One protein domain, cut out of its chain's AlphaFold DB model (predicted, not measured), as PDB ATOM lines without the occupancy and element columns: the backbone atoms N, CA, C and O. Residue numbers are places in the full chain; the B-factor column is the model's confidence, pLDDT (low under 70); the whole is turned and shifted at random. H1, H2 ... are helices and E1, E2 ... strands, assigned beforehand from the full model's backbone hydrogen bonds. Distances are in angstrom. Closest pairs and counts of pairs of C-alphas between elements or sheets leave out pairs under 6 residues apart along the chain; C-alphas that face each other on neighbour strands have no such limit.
ATOM      1  N   ALA A   4     201.799 154.818 221.011       94.75
ATOM      2  CA  ALA A   4     201.077 154.300 222.173       94.75
ATOM      3  C   ALA A   4     201.052 155.275 223.372       94.75
ATOM      4  O   ALA A   4     200.008 155.434 224.025       94.75
ATOM      5  N   ASP A   5     202.163 155.972 223.641       95.44
ATOM      6  CA  ASP A   5     202.233 156.973 224.714       95.44
ATOM      7  C   ASP A   5     201.282 158.146 224.433       95.44
ATOM      8  O   ASP A   5     200.497 158.533 225.304       95.44
ATOM      9  N   PHE A   6     201.295 158.676 223.205       95.94
ATOM     10  CA  PHE A   6     200.389 159.749 222.781       95.94
ATOM     11  C   PHE A   6     198.926 159.305 222.796       95.94
ATOM     12  O   PHE A   6     198.073 160.023 223.320       95.94
ATOM     13  N   ASN A   7     198.624 158.095 222.322       95.00
ATOM     14  CA  ASN A   7     197.264 157.557 222.329       95.00
ATOM     15  C   ASN A   7     196.688 157.488 223.754       95.00
ATOM     16  O   ASN A   7     195.510 157.777 223.975       95.00
ATOM     17  N   THR A   8     197.528 157.159 224.740       95.62
ATOM     18  CA  THR A   8     197.152 157.188 226.161       95.62
ATOM     19  C   THR A   8     196.777 158.594 226.626       95.62
ATOM     20  O   THR A   8     195.830 158.747 227.399       95.62
ATOM     21  N   GLN A   9     197.472 159.631 226.150       95.06
ATOM     22  CA  GLN A   9     197.126 161.019 226.469       95.06
ATOM     23  C   GLN A   9     195.860 161.479 225.742       95.06
ATOM     24  O   GLN A   9     195.008 162.110 226.362       95.06
ATOM     25  N   PHE A  10     195.678 161.109 224.472       94.50
ATOM     26  CA  PHE A  10     194.494 161.477 223.686       94.50
ATOM     27  C   PHE A  10     193.190 161.004 224.326       94.50
ATOM     28  O   PHE A  10     192.191 161.710 224.279       94.50
ATOM     29  N   ARG A  11     193.198 159.844 224.993       92.25
ATOM     30  CA  ARG A  11     192.031 159.325 225.731       92.25
ATOM     31  C   ARG A  11     191.604 160.192 226.919       92.25
ATOM     32  O   ARG A  11     190.490 160.024 227.401       92.25
ATOM     33  N   LYS A  12     192.480 161.073 227.407       95.31
ATOM     34  CA  LYS A  12     192.192 161.996 228.515       95.31
ATOM     35  C   LYS A  12     191.607 163.323 228.034       95.31
ATOM     36  O   LYS A  12     191.143 164.101 228.864       95.31
ATOM     37  N   LEU A  13     191.656 163.604 226.730       94.00
ATOM     38  CA  LEU A  13     191.090 164.825 226.175       94.00
ATOM     39  C   LEU A  13     189.554 164.758 226.215       94.00
ATOM     40  O   LEU A  13     188.979 163.695 225.983       94.00
ATOM     41  N   PRO A  14     188.870 165.885 226.478       92.25
ATOM     42  CA  PRO A  14     187.408 165.931 226.514       92.25
ATOM     43  C   PRO A  14     186.769 165.808 225.119       92.25
ATOM     44  O   PRO A  14     185.565 165.589 225.015       92.25
ATOM     45  N   THR A  15     187.561 165.948 224.051       89.94
ATOM     46  CA  THR A  15     187.129 165.826 222.656       89.94
ATOM     47  C   THR A  15     187.734 164.596 221.991       89.94
ATOM     48  O   THR A  15     188.831 164.155 222.334       89.94
ATOM     49  N   LYS A  16     187.015 164.060 221.002       86.12
ATOM     50  CA  LYS A  16     187.517 163.016 220.099       86.12
ATOM     51  C   LYS A  16     188.038 163.576 218.775       86.12
ATOM     52  O   LYS A  16     188.680 162.829 218.051       86.12
ATOM     53  N   GLN A  17     187.781 164.856 218.489       90.38
ATOM     54  CA  GLN A  17     188.318 165.566 217.330       90.38
ATOM     55  C   GLN A  17     189.751 165.990 217.628       90.38
ATOM     56  O   GLN A  17     189.979 166.914 218.410       90.38
ATOM     57  N   ILE A  18     190.712 165.269 217.060       94.50
ATOM     58  CA  ILE A  18     192.137 165.470 217.333       94.50
ATOM     59  C   ILE A  18     192.870 165.532 216.001       94.50
ATOM     60  O   ILE A  18     192.797 164.593 215.216       94.50
ATOM     61  N   VAL A  19     193.611 166.611 215.774       96.06
ATOM     62  CA  VAL A  19     194.607 166.676 214.702       96.06
ATOM     63  C   VAL A  19     195.976 166.461 215.334       96.06
ATOM     64  O   VAL A  19     196.321 167.133 216.307       96.06
ATOM     65  N   PHE A  20     196.748 165.518 214.805       97.06
ATOM     66  CA  PHE A  20     198.124 165.269 215.214       97.06
ATOM     67  C   PHE A  20     199.028 165.298 213.988       97.06
ATOM     68  O   PHE A  20     198.822 164.541 213.044       97.06
ATOM     69  N   VAL A  21     200.029 166.176 214.018       97.75
ATOM     70  CA  VAL A  21     200.978 166.364 212.920       97.75
ATOM     71  C   VAL A  21     202.370 166.038 213.440       97.75
ATOM     72  O   VAL A  21     202.905 166.764 214.278       97.75
ATOM     73  N   ASP A  22     202.947 164.941 212.958       97.81
ATOM     74  CA  ASP A  22     204.319 164.549 213.262       97.81
ATOM     75  C   ASP A  22     205.225 164.869 212.077       97.81
ATOM     76  O   ASP A  22     205.196 164.226 211.026       97.81
ATOM     77  N   THR A  23     206.031 165.909 212.253       97.19
ATOM     78  CA  THR A  23     206.925 166.407 211.213       97.19
ATOM     79  C   THR A  23     208.335 165.851 211.343       97.19
ATOM     80  O   THR A  23     209.203 166.284 210.595       97.19
ATOM     81  N   THR A  24     208.609 164.909 212.254       96.31
ATOM     82  CA  THR A  24     209.962 164.365 212.413       96.31
ATOM     83  C   THR A  24     210.305 163.334 211.339       96.31
ATOM     84  O   THR A  24     209.432 162.767 210.673       96.31
ATOM     85  N   SER A  25     211.598 163.030 211.214       95.69
ATOM     86  CA  SER A  25     212.073 161.831 210.523       95.69
ATOM     87  C   SER A  25     211.413 160.576 211.105       95.69
ATOM     88  O   SER A  25     211.182 160.521 212.315       95.69
ATOM     89  N   ALA A  26     211.170 159.561 210.277       96.44
ATOM     90  CA  ALA A  26     210.574 158.287 210.678       96.44
ATOM     91  C   ALA A  26     209.230 158.428 211.429       96.44
ATOM     92  O   ALA A  26     208.933 157.632 212.318       96.44
ATOM     93  N   SER A  27     208.417 159.426 211.067       97.44
ATOM     94  CA  SER A  27     207.121 159.731 211.692       97.44
ATOM     95  C   SER A  27     205.990 158.787 211.267       97.44
ATOM     96  O   SER A  27     205.087 158.525 212.059       97.44
ATOM     97  N   GLY A  28     206.051 158.200 210.064       97.06
ATOM     98  CA  GLY A  28     205.009 157.309 209.519       97.06
ATOM     99  C   GLY A  28     204.448 156.239 210.482       97.06
ATOM    100  O   GLY A  28     203.229 156.083 210.562       97.06
ATOM    101  N   PRO A  29     205.273 155.527 211.280       96.75
ATOM    102  CA  PRO A  29     204.796 154.535 212.245       96.75
ATOM    103  C   PRO A  29     203.823 155.055 213.316       96.75
ATOM    104  O   PRO A  29     203.132 154.232 213.918       96.75
ATOM    105  N   MET A  30     203.726 156.371 213.553       97.06
ATOM    106  CA  MET A  30     202.735 156.950 214.472       97.06
ATOM    107  C   MET A  30     201.296 156.607 214.077       97.06
ATOM    108  O   MET A  30     200.446 156.426 214.952       97.06
ATOM    109  N   ILE A  31     201.019 156.458 212.778       97.56
ATOM    110  CA  ILE A  31     199.685 156.129 212.259       97.56
ATOM    111  C   ILE A  31     199.163 154.810 212.848       97.56
ATOM    112  O   ILE A  31     197.994 154.733 213.220       97.56
ATOM    113  N   ASN A  32     200.036 153.815 213.047       96.19
ATOM    114  CA  ASN A  32     199.656 152.488 213.548       96.19
ATOM    115  C   ASN A  32     198.913 152.534 214.895       96.19
ATOM    116  O   ASN A  32     197.983 151.755 215.122       96.19
ATOM    117  N   ASP A  33     199.335 153.439 215.781       96.56
ATOM    118  CA  ASP A  33     198.805 153.562 217.142       96.56
ATOM    119  C   ASP A  33     197.787 154.698 217.288       96.56
ATOM    120  O   ASP A  33     196.923 154.652 218.175       96.56
ATOM    121  N   LEU A  34     197.923 155.751 216.476       97.19
ATOM    122  CA  LEU A  34     197.152 156.982 216.623       97.19
ATOM    123  C   LEU A  34     195.897 157.022 215.761       97.19
ATOM    124  O   LEU A  34     194.943 157.687 216.170       97.19
ATOM    125  N   SER A  35     195.875 156.300 214.641       97.12
ATOM    126  CA  SER A  35     194.723 156.227 213.748       97.12
ATOM    127  C   SER A  35     193.483 155.702 214.475       97.12
ATOM    128  O   SER A  35     193.499 154.657 215.141       97.12
ATOM    129  N   ALA A  36     192.414 156.497 214.429       95.12
ATOM    130  CA  ALA A  36     191.119 156.193 215.023       95.12
ATOM    131  C   ALA A  36     190.040 157.148 214.477       95.12
ATOM    132  O   ALA A  36     190.365 158.273 214.094       95.12
ATOM    133  N   PRO A  37     188.747 156.775 214.544       91.38
ATOM    134  CA  PRO A  37     187.657 157.654 214.132       91.38
ATOM    135  C   PRO A  37     187.692 159.022 214.825       91.38
ATOM    136  O   PRO A  37     187.815 159.107 216.052       91.38
ATOM    137  N   GLY A  38     187.527 160.087 214.036       89.50
ATOM    138  CA  GLY A  38     187.546 161.474 214.510       89.50
ATOM    139  C   GLY A  38     188.945 162.067 214.681       89.50
ATOM    140  O   GLY A  38     189.063 163.190 215.166       89.50
ATOM    141  N   ARG A  39     190.001 161.349 214.289       95.62
ATOM    142  CA  ARG A  39     191.373 161.858 214.316       95.62
ATOM    143  C   ARG A  39     191.889 162.089 212.907       95.62
ATOM    144  O   ARG A  39     191.591 161.302 212.025       95.62
ATOM    145  N   VAL A  40     192.685 163.137 212.740       97.38
ATOM    146  CA  VAL A  40     193.490 163.381 211.541       97.38
ATOM    147  C   VAL A  40     194.948 163.242 211.946       97.38
ATOM    148  O   VAL A  40     195.430 164.015 212.777       97.38
ATOM    149  N   ILE A  41     195.636 162.249 211.397       98.19
ATOM    150  CA  ILE A  41     197.048 161.978 211.647       98.19
ATOM    151  C   ILE A  41     197.824 162.307 210.374       98.19
ATOM    152  O   ILE A  41     197.586 161.717 209.326       98.19
ATOM    153  N   ILE A  42     198.754 163.251 210.470       98.50
ATOM    154  CA  ILE A  42     199.619 163.666 209.364       98.50
ATOM    155  C   ILE A  42     201.056 163.349 209.749       98.50
ATOM    156  O   ILE A  42     201.501 163.725 210.835       98.50
ATOM    157  N   THR A  43     201.791 162.691 208.860       98.56
ATOM    158  CA  THR A  43     203.213 162.395 209.057       98.56
ATOM    159  C   THR A  43     204.029 162.933 207.890       98.56
ATOM    160  O   THR A  43     203.599 162.865 206.739       98.56
ATOM    161  N   ALA A  44     205.217 163.469 208.173       98.31
ATOM    162  CA  ALA A  44     206.143 163.938 207.136       98.31
ATOM    163  C   ALA A  44     206.773 162.784 206.339       98.31
ATOM    164  O   ALA A  44     207.171 162.969 205.191       98.31
ATOM    165  N   THR A  45     206.838 161.587 206.926       97.88
ATOM    166  CA  THR A  45     207.332 160.377 206.262       97.88
ATOM    167  C   THR A  45     206.244 159.313 206.152       97.88
ATOM    168  O   THR A  45     205.297 159.286 206.941       97.88
ATOM    169  N   ARG A  46     206.390 158.396 205.195       97.12
ATOM    170  CA  ARG A  46     205.484 157.265 204.976       97.12
ATOM    171  C   ARG A  46     205.801 156.118 205.922       97.12
ATOM    172  O   ARG A  46     204.910 155.363 206.298       97.12
ATOM    173  N   ASN A  47     207.070 155.930 206.274       95.56
ATOM    174  CA  ASN A  47     207.495 154.826 207.131       95.56
ATOM    175  C   ASN A  47     208.723 155.174 207.992       95.56
ATOM    176  O   ASN A  47     209.266 156.277 207.937       95.56
ATOM    177  N   GLY A  48     209.144 154.210 208.819       94.81
ATOM    178  CA  GLY A  48     210.271 154.357 209.746       94.81
ATOM    179  C   GLY A  48     211.667 154.203 209.123       94.81
ATOM    180  O   GLY A  48     212.664 154.343 209.826       94.81
ATOM    181  N   ALA A  49     211.773 153.892 207.828       95.50
ATOM    182  CA  ALA A  49     213.056 153.823 207.127       95.50
ATOM    183  C   ALA A  49     213.533 155.206 206.644       95.50
ATOM    184  O   ALA A  49     214.723 155.399 206.390       95.50
ATOM    185  N   GLU A  50     212.630 156.182 206.563       96.06
ATOM    186  CA  GLU A  50     212.906 157.555 206.138       96.06
ATOM    187  C   GLU A  50     213.468 158.383 207.301       96.06
ATOM    188  O   GLU A  50     212.748 159.076 208.014       96.06
ATOM    189  N   ASN A  51     214.778 158.269 207.519       94.50
ATOM    190  CA  ASN A  51     215.470 158.823 208.689       94.50
ATOM    191  C   ASN A  51     216.178 160.167 208.424       94.50
ATOM    192  O   ASN A  51     216.969 160.624 209.247       94.50
ATOM    193  N   PHE A  52     215.930 160.784 207.268       93.50
ATOM    194  CA  PHE A  52     216.510 162.079 206.909       93.50
ATOM    195  C   PHE A  52     215.700 163.241 207.491       93.50
ATOM    196  O   PHE A  52     214.551 163.072 207.899       93.50
ATOM    197  N   SER A  53     216.316 164.427 207.531       92.50
ATOM    198  CA  SER A  53     215.617 165.656 207.911       92.50
ATOM    199  C   SER A  53     214.461 165.923 206.954       92.50
ATOM    200  O   SER A  53     214.588 165.721 205.749       92.50
ATOM    201  N   THR A  54     213.362 166.410 207.505       96.31
ATOM    202  CA  THR A  54     212.119 166.702 206.794       96.31
ATOM    203  C   THR A  54     211.995 168.203 206.536       96.31
ATOM    204  O   THR A  54     212.348 169.030 207.381       96.31
ATOM    205  N   LEU A  55     211.488 168.565 205.361       97.44
ATOM    206  CA  LEU A  55     211.112 169.928 204.984       97.44
ATOM    207  C   LEU A  55     209.612 170.173 205.183       97.44
ATOM    208  O   LEU A  55     209.186 171.322 205.312       97.44
ATOM    209  N   PHE A  56     208.810 169.104 205.236       98.31
ATOM    210  CA  PHE A  56     207.348 169.164 205.273       98.31
ATOM    211  C   PHE A  56     206.797 170.110 206.343       98.31
ATOM    212  O   PHE A  56     205.896 170.894 206.060       98.31
ATOM    213  N   GLY A  57     207.349 170.073 207.559       96.56
ATOM    214  CA  GLY A  57     206.839 170.871 208.675       96.56
ATOM    215  C   GLY A  57     206.897 172.381 208.438       96.56
ATOM    216  O   GLY A  57     205.961 173.080 208.818       96.56
ATOM    217  N   GLY A  58     207.947 172.875 207.774       95.88
ATOM    218  CA  GLY A  58     208.066 174.295 207.428       95.88
ATOM    219  C   GLY A  58     206.957 174.718 206.469       95.88
ATOM    220  O   GLY A  58     206.160 175.595 206.791       95.88
ATOM    221  N   TYR A  59     206.823 173.998 205.354       97.38
ATOM    222  CA  TYR A  59     205.785 174.286 204.365       97.38
ATOM    223  C   TYR A  59     204.360 174.076 204.888       97.38
ATOM    224  O   TYR A  59     203.438 174.745 204.432       97.38
ATOM    225  N   PHE A  60     204.159 173.166 205.844       96.56
ATOM    226  CA  PHE A  60     202.864 172.977 206.495       96.56
ATOM    227  C   PHE A  60     202.482 174.184 207.358       96.56
ATOM    228  O   PHE A  60     201.332 174.610 207.343       96.56
ATOM    229  N   VAL A  61     203.438 174.782 208.076       93.50
ATOM    230  CA  VAL A  61     203.206 176.029 208.825       93.50
ATOM    231  C   VAL A  61     202.976 177.208 207.879       93.50
ATOM    232  O   VAL A  61     202.067 178.006 208.120       93.50
ATOM    233  N   ASP A  62     203.737 177.297 206.786       92.19
ATOM    234  CA  ASP A  62     203.529 178.321 205.753       92.19
ATOM    235  C   ASP A  62     202.109 178.229 205.176       92.19
ATOM    236  O   ASP A  62     201.422 179.240 205.049       92.19
ATOM    237  N   ALA A  63     201.618 177.010 204.927       92.62
ATOM    238  CA  ALA A  63     200.259 176.780 204.447       92.62
ATOM    239  C   ALA A  63     199.190 177.338 205.396       92.62
ATOM    240  O   ALA A  63     198.216 177.933 204.950       92.62
ATOM    241  N   LEU A  64     199.371 177.155 206.706       88.75
ATOM    242  CA  LEU A  64     198.413 177.601 207.721       88.75
ATOM    243  C   LEU A  64     198.446 179.115 207.971       88.75
ATOM    244  O   LEU A  64     197.508 179.657 208.552       88.75
ATOM    245  N   THR A  65     199.536 179.786 207.601       84.38
ATOM    246  CA  THR A  65     199.758 181.211 207.891       84.38
ATOM    247  C   THR A  65     199.638 182.107 206.658       84.38
ATOM    248  O   THR A  65     199.444 183.314 206.809       84.38
ATOM    249  N   GLY A  66     199.720 181.535 205.455       79.44
ATOM    250  CA  GLY A  66     199.513 182.218 204.181       79.44
ATOM    251  C   GLY A  66     198.126 181.993 203.567       79.44
ATOM    252  O   GLY A  66     197.305 181.228 204.063       79.44
ATOM    253  N   GLU A  67     197.877 182.655 202.434       78.44
ATOM    254  CA  GLU A  67     196.647 182.503 201.627       78.44
ATOM    255  C   GLU A  67     196.849 181.583 200.405       78.44
ATOM    256  O   GLU A  67     195.951 181.366 199.589       78.44
ATOM    257  N   GLU A  68     198.065 181.069 200.228       86.25
ATOM    258  CA  GLU A  68     198.467 180.309 199.042       86.25
ATOM    259  C   GLU A  68     197.912 178.883 199.055       86.25
ATOM    260  O   GLU A  68     197.658 178.316 197.993       86.25
ATOM    261  N   ALA A  69     197.707 178.325 200.251       87.06
ATOM    262  CA  ALA A  69     197.141 176.997 200.451       87.06
ATOM    263  C   ALA A  69     195.607 176.968 200.372       87.06
ATOM    264  O   ALA A  69     195.052 175.894 200.184       87.06
ATOM    265  N   ASP A  70     194.936 178.122 200.468       85.31
ATOM    266  CA  ASP A  70     193.486 178.263 200.280       85.31
ATOM    267  C   ASP A  70     193.148 178.041 198.796       85.31
ATOM    268  O   ASP A  70     193.298 178.942 197.952       85.31
ATOM    269  N   ALA A  71     192.793 176.803 198.456       83.38
ATOM    270  CA  ALA A  71     192.640 176.351 197.079       83.38
ATOM    271  C   ALA A  71     191.277 176.752 196.502       83.38
ATOM    272  O   ALA A  71     191.179 177.030 195.302       83.38
ATOM    273  N   ASP A  72     190.242 176.809 197.339       81.69
ATOM    274  CA  ASP A  72     188.879 177.172 196.942       81.69
ATOM    275  C   ASP A  72     188.550 178.669 197.137       81.69
ATOM    276  O   ASP A  72     187.496 179.131 196.688       81.69
ATOM    277  N   LYS A  73     189.483 179.443 197.709       79.94
ATOM    278  CA  LYS A  73     189.401 180.893 197.947       79.94
ATOM    279  C   LYS A  73     188.312 181.291 198.939       79.94
ATOM    280  O   LYS A  73     187.726 182.373 198.826       79.94
ATOM    281  N   ASN A  74     188.059 180.445 199.933       74.56
ATOM    282  CA  ASN A  74     187.104 180.707 201.010       74.56
ATOM    283  C   ASN A  74     187.723 181.472 202.212       74.56
ATOM    284  O   ASN A  74     187.004 181.828 203.148       74.56
ATOM    285  N   ARG A  75     189.024 181.809 202.158       76.44
ATOM    286  CA  ARG A  75     189.846 182.453 203.208       76.44
ATOM    287  C   ARG A  75     190.100 181.586 204.442       76.44
ATOM    288  O   ARG A  75     190.420 182.115 205.510       76.44
ATOM    289  N   ARG A  76     189.968 180.272 204.319       81.12
ATOM    290  CA  ARG A  76     190.170 179.274 205.368       81.12
ATOM    291  C   ARG A  76     191.037 178.160 204.790       81.12
ATOM    292  O   ARG A  76     190.763 177.654 203.718       81.12
ATOM    293  N   VAL A  77     192.068 177.759 205.528       89.25
ATOM    294  CA  VAL A  77     192.943 176.657 205.110       89.25
ATOM    295  C   VAL A  77     192.629 175.427 205.946       89.25
ATOM    296  O   VAL A  77     192.836 175.399 207.163       89.25
ATOM    297  N   THR A  78     192.103 174.403 205.290       92.31
ATOM    298  CA  THR A  78     191.798 173.108 205.901       92.31
ATOM    299  C   THR A  78     193.067 172.272 206.099       92.31
ATOM    300  O   THR A  78     194.105 172.523 205.488       92.31
ATOM    301  N   MET A  79     193.013 171.239 206.947       95.12
ATOM    302  CA  MET A  79     194.145 170.324 207.138       95.12
ATOM    303  C   MET A  79     194.483 169.573 205.845       95.12
ATOM    304  O   MET A  79     195.655 169.292 205.599       95.12
ATOM    305  N   LEU A  80     193.476 169.275 205.013       95.62
ATOM    306  CA  LEU A  80     193.687 168.665 203.699       95.62
ATOM    307  C   LEU A  80     194.452 169.611 202.763       95.62
ATOM    308  O   LEU A  80     195.433 169.196 202.148       95.62
ATOM    309  N   GLU A  81     194.044 170.875 202.684       94.94
ATOM    310  CA  GLU A  81     194.728 171.890 201.873       94.94
ATOM    311  C   GLU A  81     196.152 172.147 202.360       94.94
ATOM    312  O   GLU A  81     197.088 172.143 201.558       94.94
ATOM    313  N   ALA A  82     196.342 172.283 203.676       96.31
ATOM    314  CA  ALA A  82     197.662 172.455 204.268       96.31
ATOM    315  C   ALA A  82     198.589 171.274 203.946       96.31
ATOM    316  O   ALA A  82     199.745 171.471 203.567       96.31
ATOM    317  N   PHE A  83     198.073 170.042 204.025       97.88
ATOM    318  CA  PHE A  83     198.810 168.839 203.646       97.88
ATOM    319  C   PHE A  83     199.196 168.846 202.160       97.88
ATOM    320  O   PHE A  83     200.361 168.628 201.823       97.88
ATOM    321  N   GLN A  84     198.235 169.106 201.269       97.00
ATOM    322  CA  GLN A  84     198.453 169.092 199.820       97.00
ATOM    323  C   GLN A  84     199.443 170.182 199.389       97.00
ATOM    324  O   GLN A  84     200.349 169.913 198.595       97.00
ATOM    325  N   PHE A  85     199.321 171.386 199.956       97.00
ATOM    326  CA  PHE A  85     200.260 172.481 199.734       97.00
ATOM    327  C   PHE A  85     201.673 172.096 200.176       97.00
ATOM    328  O   PHE A  85     202.614 172.199 199.383       97.00
ATOM    329  N   ALA A  86     201.817 171.608 201.413       97.81
ATOM    330  CA  ALA A  86     203.110 171.250 201.980       97.81
ATOM    331  C   ALA A  86     203.783 170.130 201.183       97.81
ATOM    332  O   ALA A  86     204.939 170.270 200.786       97.81
ATOM    333  N   LYS A  87     203.046 169.064 200.848       97.50
ATOM    334  CA  LYS A  87     203.543 167.966 200.007       97.50
ATOM    335  C   LYS A  87     204.051 168.478 198.656       97.50
ATOM    336  O   LYS A  87     205.144 168.111 198.223       97.50
ATOM    337  N   ALA A  88     203.286 169.346 197.990       97.00
ATOM    338  CA  ALA A  88     203.682 169.900 196.700       97.00
ATOM    339  C   ALA A  88     204.907 170.826 196.813       97.00
ATOM    340  O   ALA A  88     205.751 170.839 195.917       97.00
ATOM    341  N   ALA A  89     205.026 171.594 197.898       97.12
ATOM    342  CA  ALA A  89     206.170 172.465 198.147       97.12
ATOM    343  C   ALA A  89     207.456 171.674 198.423       97.12
ATOM    344  O   ALA A  89     208.493 171.995 197.844       97.12
ATOM    345  N   VAL A  90     207.367 170.596 199.208       97.38
ATOM    346  CA  VAL A  90     208.471 169.655 199.440       97.38
ATOM    347  C   VAL A  90     208.966 169.065 198.120       97.38
ATOM    348  O   VAL A  90     210.161 169.127 197.836       97.38
ATOM    349  N   GLN A  91     208.058 168.563 197.274       96.50
ATOM    350  CA  GLN A  91     208.434 168.014 195.968       96.50
ATOM    351  C   GLN A  91     209.177 169.053 195.114       96.50
ATOM    352  O   GLN A  91     210.260 168.774 194.605       96.50
ATOM    353  N   ARG A  92     208.647 170.282 195.028       96.69
ATOM    354  CA  ARG A  92     209.297 171.381 194.295       96.69
ATOM    355  C   ARG A  92     210.682 171.723 194.844       96.69
ATOM    356  O   ARG A  92     211.555 172.092 194.061       96.69
ATOM    357  N   ALA A  93     210.881 171.647 196.159       96.56
ATOM    358  CA  ALA A  93     212.166 171.931 196.789       96.56
ATOM    359  C   ALA A  93     213.232 170.906 196.370       96.56
ATOM    360  O   ALA A  93     214.288 171.304 195.878       96.56
ATOM    361  N   TYR A  94     212.924 169.608 196.466       95.75
ATOM    362  CA  TYR A  94     213.833 168.547 196.016       95.75
ATOM    363  C   TYR A  94     214.110 168.628 194.508       95.75
ATOM    364  O   TYR A  94     215.271 168.560 194.100       95.75
ATOM    365  N   ASP A  95     213.079 168.865 193.688       95.69
ATOM    366  CA  ASP A  95     213.226 168.995 192.232       95.69
ATOM    367  C   ASP A  95     214.147 170.164 191.852       95.69
ATOM    368  O   ASP A  95     215.001 170.034 190.973       95.69
ATOM    369  N   LYS A  96     214.005 171.309 192.532       95.88
ATOM    370  CA  LYS A  96     214.824 172.507 192.293       95.88
ATOM    371  C   LYS A  96     216.301 172.274 192.606       95.88
ATOM    372  O   LYS A  96     217.156 172.834 191.923       95.88
ATOM    373  N   GLU A  97     216.599 171.481 193.629       93.62
ATOM    374  CA  GLU A  97     217.973 171.143 194.018       93.62
ATOM    375  C   GLU A  97     218.534 169.931 193.256       93.62
ATOM    376  O   GLU A  97     219.720 169.626 193.374       93.62
ATOM    377  N   GLY A  98     217.714 169.254 192.441       92.69
ATOM    378  CA  GLY A  98     218.106 168.038 191.729       92.69
ATOM    379  C   GLY A  98     218.352 166.852 192.665       92.69
ATOM    380  O   GLY A  98     219.159 165.974 192.355       92.69
ATOM    381  N   LEU A  99     217.689 166.843 193.823       92.31
ATOM    382  CA  LEU A  99     217.818 165.818 194.853       92.31
ATOM    383  C   LEU A  99     216.665 164.810 194.772       92.31
ATOM    384  O   LEU A  99     215.565 165.119 194.320       92.31
ATOM    385  N   LEU A 100     216.913 163.587 195.240       91.62
ATOM    386  CA  LEU A 100     215.853 162.598 195.431       91.62
ATOM    387  C   LEU A 100     215.047 162.946 196.685       91.62
ATOM    388  O   LEU A 100     215.637 163.257 197.718       91.62
ATOM    389  N   ALA A 101     213.720 162.836 196.609       91.12
ATOM    390  CA  ALA A 101     212.852 163.043 197.762       91.12
ATOM    391  C   ALA A 101     213.162 162.016 198.864       91.12
ATOM    392  O   ALA A 101     213.057 160.804 198.659       91.12
ATOM    393  N   THR A 102     213.553 162.507 200.040       93.06
ATOM    394  CA  THR A 102     213.880 161.671 201.207       93.06
ATOM    395  C   THR A 102     212.742 161.554 202.218       93.06
ATOM    396  O   THR A 102     212.894 160.864 203.227       93.06
ATOM    397  N   GLU A 103     211.614 162.208 201.951       95.69
ATOM    398  CA  GLU A 103     210.410 162.188 202.777       95.69
ATOM    399  C   GLU A 103     209.164 162.059 201.890       95.69
ATOM    400  O   GLU A 103     209.083 162.646 200.808       95.69
ATOM    401  N   HIS A 104     208.190 161.280 202.350       97.75
ATOM    402  CA  HIS A 104     206.943 161.032 201.635       97.75
ATOM    403  C   HIS A 104     205.764 161.193 202.587       97.75
ATOM    404  O   HIS A 104     205.306 160.221 203.184       97.75
ATOM    405  N   ALA A 105     205.272 162.423 202.720       98.38
ATOM    406  CA  ALA A 105     204.187 162.716 203.641       98.38
ATOM    407  C   ALA A 105     202.912 161.917 203.318       98.38
ATOM    408  O   ALA A 105     202.580 161.694 202.148       98.38
ATOM    409  N   VAL A 106     202.201 161.501 204.367       98.44
ATOM    410  CA  VAL A 106     200.920 160.785 204.280       98.44
ATOM    411  C   VAL A 106     199.927 161.314 205.319       98.44
ATOM    412  O   VAL A 106     200.321 161.909 206.327       98.44
ATOM    413  N   LEU A 107     198.638 161.104 205.061       98.50
ATOM    414  CA  LEU A 107     197.525 161.521 205.912       98.50
ATOM    415  C   LEU A 107     196.573 160.340 206.128       98.50
ATOM    416  O   LEU A 107     196.185 159.700 205.157       98.50
ATOM    417  N   ASP A 108     196.196 160.083 207.378       98.00
ATOM    418  CA  ASP A 108     195.122 159.158 207.772       98.00
ATOM    419  C   ASP A 108     194.046 159.956 208.512       98.00
ATOM    420  O   ASP A 108     194.341 160.650 209.493       98.00
ATOM    421  N   ASP A 109     192.805 159.888 208.038       96.62
ATOM    422  CA  ASP A 109     191.663 160.464 208.747       96.62
ATOM    423  C   ASP A 109     190.421 159.569 208.828       96.62
ATOM    424  O   ASP A 109     189.408 159.948 209.433       96.62
ATOM    425  N   ASN A 110     190.498 158.370 208.254       94.19
ATOM    426  CA  ASN A 110     189.404 157.411 208.232       94.19
ATOM    427  C   ASN A 110     189.517 156.355 209.358       94.19
ATOM    428  O   ASN A 110     188.533 155.667 209.652       94.19
ATOM    429  N   GLY A 111     190.666 156.261 210.042       94.12
ATOM    430  CA  GLY A 111     190.880 155.319 211.138       94.12
ATOM    431  C   GLY A 111     191.309 153.906 210.713       94.12
ATOM    432  O   GLY A 111     191.208 152.988 211.535       94.12
ATOM    433  N   ASP A 112     191.730 153.697 209.463       94.94
ATOM    434  CA  ASP A 112     192.104 152.386 208.907       94.94
ATOM    435  C   ASP A 112     193.572 151.985 209.152       94.94
ATOM    436  O   ASP A 112     193.961 150.847 208.867       94.94
ATOM    437  N   ARG A 113     194.359 152.884 209.762       96.38
ATOM    438  CA  ARG A 113     195.792 152.744 210.076       96.38
ATOM    439  C   ARG A 113     196.698 152.735 208.846       96.38
ATOM    440  O   ARG A 113     197.830 152.257 208.932       96.38
ATOM    441  N   THR A 114     196.230 153.252 207.719       95.94
ATOM    442  CA  THR A 114     196.956 153.300 206.454       95.94
ATOM    443  C   THR A 114     196.957 154.728 205.927       95.94
ATOM    444  O   THR A 114     196.012 155.169 205.298       95.94
ATOM    445  N   GLY A 115     198.064 155.448 206.120       96.19
ATOM    446  CA  GLY A 115     198.178 156.809 205.595       96.19
ATOM    447  C   GLY A 115     198.167 156.857 204.066       96.19
ATOM    448  O   GLY A 115     198.989 156.207 203.408       96.19
ATOM    449  N   SER A 116     197.301 157.692 203.498       97.00
ATOM    450  CA  SER A 116     197.266 157.982 202.068       97.00
ATOM    451  C   SER A 116     198.284 159.065 201.683       97.00
ATOM    452  O   SER A 116     198.321 160.131 202.304       97.00
ATOM    453  N   PRO A 117     199.105 158.854 200.636       96.25
ATOM    454  CA  PRO A 117     199.919 159.923 200.069       96.25
ATOM    455  C   PRO A 117     199.071 160.927 199.282       96.25
ATOM    456  O   PRO A 117     199.462 162.085 199.177       96.25
ATOM    457  N   ASP A 118     197.939 160.505 198.719       95.50
ATOM    458  CA  ASP A 118     197.094 161.303 197.828       95.50
ATOM    459  C   ASP A 118     195.652 161.346 198.370       95.50
ATOM    460  O   ASP A 118     194.741 160.765 197.772       95.50
ATOM    461  N   PRO A 119     195.436 161.974 199.543       94.62
ATOM    462  CA  PRO A 119     194.118 162.092 200.147       94.62
ATOM    463  C   PRO A 119     193.195 162.968 199.290       94.62
ATOM    464  O   PRO A 119     193.609 163.971 198.699       94.62
ATOM    465  N   SER A 120     191.922 162.585 199.243       91.00
ATOM    466  CA  SER A 120     190.864 163.239 198.481       91.00
ATOM    467  C   SER A 120     189.537 163.157 199.230       91.00
ATOM    468  O   SER A 120     189.251 162.203 199.947       91.00
ATOM    469  N   THR A 121     188.664 164.134 199.000       87.44
ATOM    470  CA  THR A 121     187.303 164.129 199.551       87.44
ATOM    471  C   THR A 121     186.385 163.103 198.877       87.44
ATOM    472  O   THR A 121     185.286 162.851 199.370       87.44
ATOM    473  N   THR A 122     186.797 162.518 197.749       82.00
ATOM    474  CA  THR A 122     185.983 161.590 196.951       82.00
ATOM    475  C   THR A 122     186.302 160.127 197.250       82.00
ATOM    476  O   THR A 122     187.468 159.748 197.347       82.00
ATOM    477  N   GLY A 123     185.278 159.270 197.276       77.56
ATOM    478  CA  GLY A 123     185.455 157.823 197.447       77.56
ATOM    479  C   GLY A 123     185.656 157.405 198.906       77.56
ATOM    480  O   GLY A 123     185.093 158.019 199.808       77.56
ATOM    481  N   GLN A 124     186.403 156.325 199.147       70.81
ATOM    482  CA  GLN A 124     186.742 155.832 200.497       70.81
ATOM    483  C   GLN A 124     188.182 156.187 200.916       70.81
ATOM    484  O   GLN A 124     188.730 155.561 201.814       70.81
ATOM    485  N   ALA A 125     188.795 157.168 200.251       83.38
ATOM    486  CA  ALA A 125     190.130 157.643 200.591       83.38
ATOM    487  C   ALA A 125     190.116 158.514 201.858       83.38
ATOM    488  O   ALA A 125     189.075 159.070 202.225       83.38
ATOM    489  N   ASP A 126     191.285 158.660 202.482       94.12
ATOM    490  CA  ASP A 126     191.525 159.705 203.475       94.12
ATOM    491  C   ASP A 126     191.302 161.097 202.880       94.12
ATOM    492  O   ASP A 126     191.551 161.322 201.694       94.12
ATOM    493  N   GLY A 127     190.892 162.050 203.712       92.88
ATOM    494  CA  GLY A 127     190.795 163.471 203.384       92.88
ATOM    495  C   GLY A 127     189.437 164.100 203.690       92.88
ATOM    496  O   GLY A 127     189.315 165.323 203.659       92.88
ATOM    497  N   LYS A 128     188.406 163.304 203.998       91.25
ATOM    498  CA  LYS A 128     187.048 163.815 204.269       91.25
ATOM    499  C   LYS A 128     186.926 164.552 205.596       91.25
ATOM    500  O   LYS A 128     186.165 165.506 205.697       91.25
ATOM    501  N   VAL A 129     187.610 164.086 206.636       91.44
ATOM    502  CA  VAL A 129     187.611 164.748 207.945       91.44
ATOM    503  C   VAL A 129     188.597 165.915 207.909       91.44
ATOM    504  O   VAL A 129     188.298 167.001 208.407       91.44
ATOM    505  N   ALA A 130     189.749 165.724 207.266       93.81
ATOM    506  CA  ALA A 130     190.778 166.743 207.109       93.81
ATOM    507  C   ALA A 130     190.312 167.955 206.284       93.81
ATOM    508  O   ALA A 130     190.777 169.063 206.543       93.81
ATOM    509  N   SER A 131     189.374 167.783 205.347       91.06
ATOM    510  CA  SER A 131     188.782 168.888 204.577       91.06
ATOM    511  C   SER A 131     187.765 169.730 205.356       91.06
ATOM    512  O   SER A 131     187.351 170.776 204.875       91.06
ATOM    513  N   LEU A 132     187.357 169.314 206.560       85.56
ATOM    514  CA  LEU A 132     186.484 170.113 207.438       85.56
ATOM    515  C   LEU A 132     187.261 170.885 208.498       85.56
ATOM    516  O   LEU A 132     186.850 171.959 208.958       85.56
ATOM    517  N   LEU A 133     188.364 170.297 208.951       88.19
ATOM    518  CA  LEU A 133     189.129 170.815 210.070       88.19
ATOM    519  C   LEU A 133     190.085 171.898 209.578       88.19
ATOM    520  O   LEU A 133     190.934 171.644 208.736       88.19
ATOM    521  N   ALA A 134     189.967 173.094 210.144       85.62
ATOM    522  CA  ALA A 134     190.906 174.196 209.961       85.62
ATOM    523  C   ALA A 134     191.280 174.757 211.335       85.62
ATOM    524  O   ALA A 134     190.453 174.748 212.255       85.62
ATOM    525  N   ILE A 135     192.505 175.262 211.480       76.44
ATOM    526  CA  ILE A 135     192.962 175.938 212.705       76.44
ATOM    527  C   ILE A 135     192.526 177.402 212.608       76.44
ATOM    528  O   ILE A 135     193.329 178.298 212.378       76.44
TER     529      ILE A 135
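AT A GLANCE: This is residues 4 to 135 of the 204 residues of an uncharacterized protein of Acidobacteria bacterium (UniProt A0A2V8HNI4). A small sheet of three short strands lies between two groups of helices: on one side H2 packs on the sheet and H1 touches H2, and on the other side H3 and H4 cross each other at a steep angle. H4, the longest helix, grazes the sheet with its residues 79 to 87. Long stretches with no named element, residues 44 to 55, 66 to 78 and 109 to 135, make up much of the rest, and 54 of the 132 printed residues are in named elements, under half. Along the chain come H1, E1, H2, E2, H3, H4 and E3, four helices and three strands of the mixed class, helices and strands; the mixed sheet has the order E1, E2, E3. The whole is compact, with a radius of gyration of the C-alphas of 14.2 A, and spans 44 by 38 by 27 A.

HOW THE PARTS SIT: In the sheet, E1, residues 18 to 22, and E3, residues 106 to 108, are edge strands, and E2, residues 39 to 43, is the inner one. E1 and E2 are parallel, at 8 degrees, with N 20 and O 40 2.8 A apart, within hydrogen-bond range. E2 and E3 are antiparallel, at 166 degrees, with N 41 and O 108 2.8 A apart, also within range. H2, residues 30 to 34, is on the sheet over E2 at a height over the sheet of 9.0 A; its closest C-alpha pair with E2 is that of Ile 31 and Ile 41, 6.4 A. E1, H2 and E2 form a strand-helix-strand unit, two parallel neighbour strands with a helix between them, and its crossover is right-handed. H1, residues 4 to 10, touches H2, the closest C-alphas being those of Ala 4 and Asp 33, 5.6 A; H1 is only just not on the sheet, with 4 pairs of C-alphas within 10 A. H3, residues 56 to 65, only grazes the sheet with its residues 56 to 60, and H4, residues 79 to 97, only grazes it with residues 79 to 87. H3 and H4 touch at a steep tilt of 52 degrees, opposite ways, closest at the C-alphas of Tyr 59 and Ala 86, 4.7 A. H2 is apart from H3 and H4. In H1, H2, H3 and H4 every O i to N i+4 pair is within hydrogen-bond range.

IN THESE COORDINATES: H1 begins at C-alpha 4, (201.077, 154.300, 222.173), and is 9.9 A long. E1 is 12.9 A, H2 6.0 A, E2 13.0 A and H3 14.5 A from first to last C-alpha. H4 is 27.2 A long and ends at C-alpha 97, (217.973, 171.143, 194.018). E3, 7.0 A long, ends at C-alpha 108, (195.122, 159.158, 207.772).

THE WHOLE: The C-alphas farthest apart are those of Pro 14 and Gly 98, 46.4 A. The printed part has no cut; the links E2 to H3 and H3 to H4 are long. The mean pLDDT of the printed part is 93.1, and no printed residue is under 70.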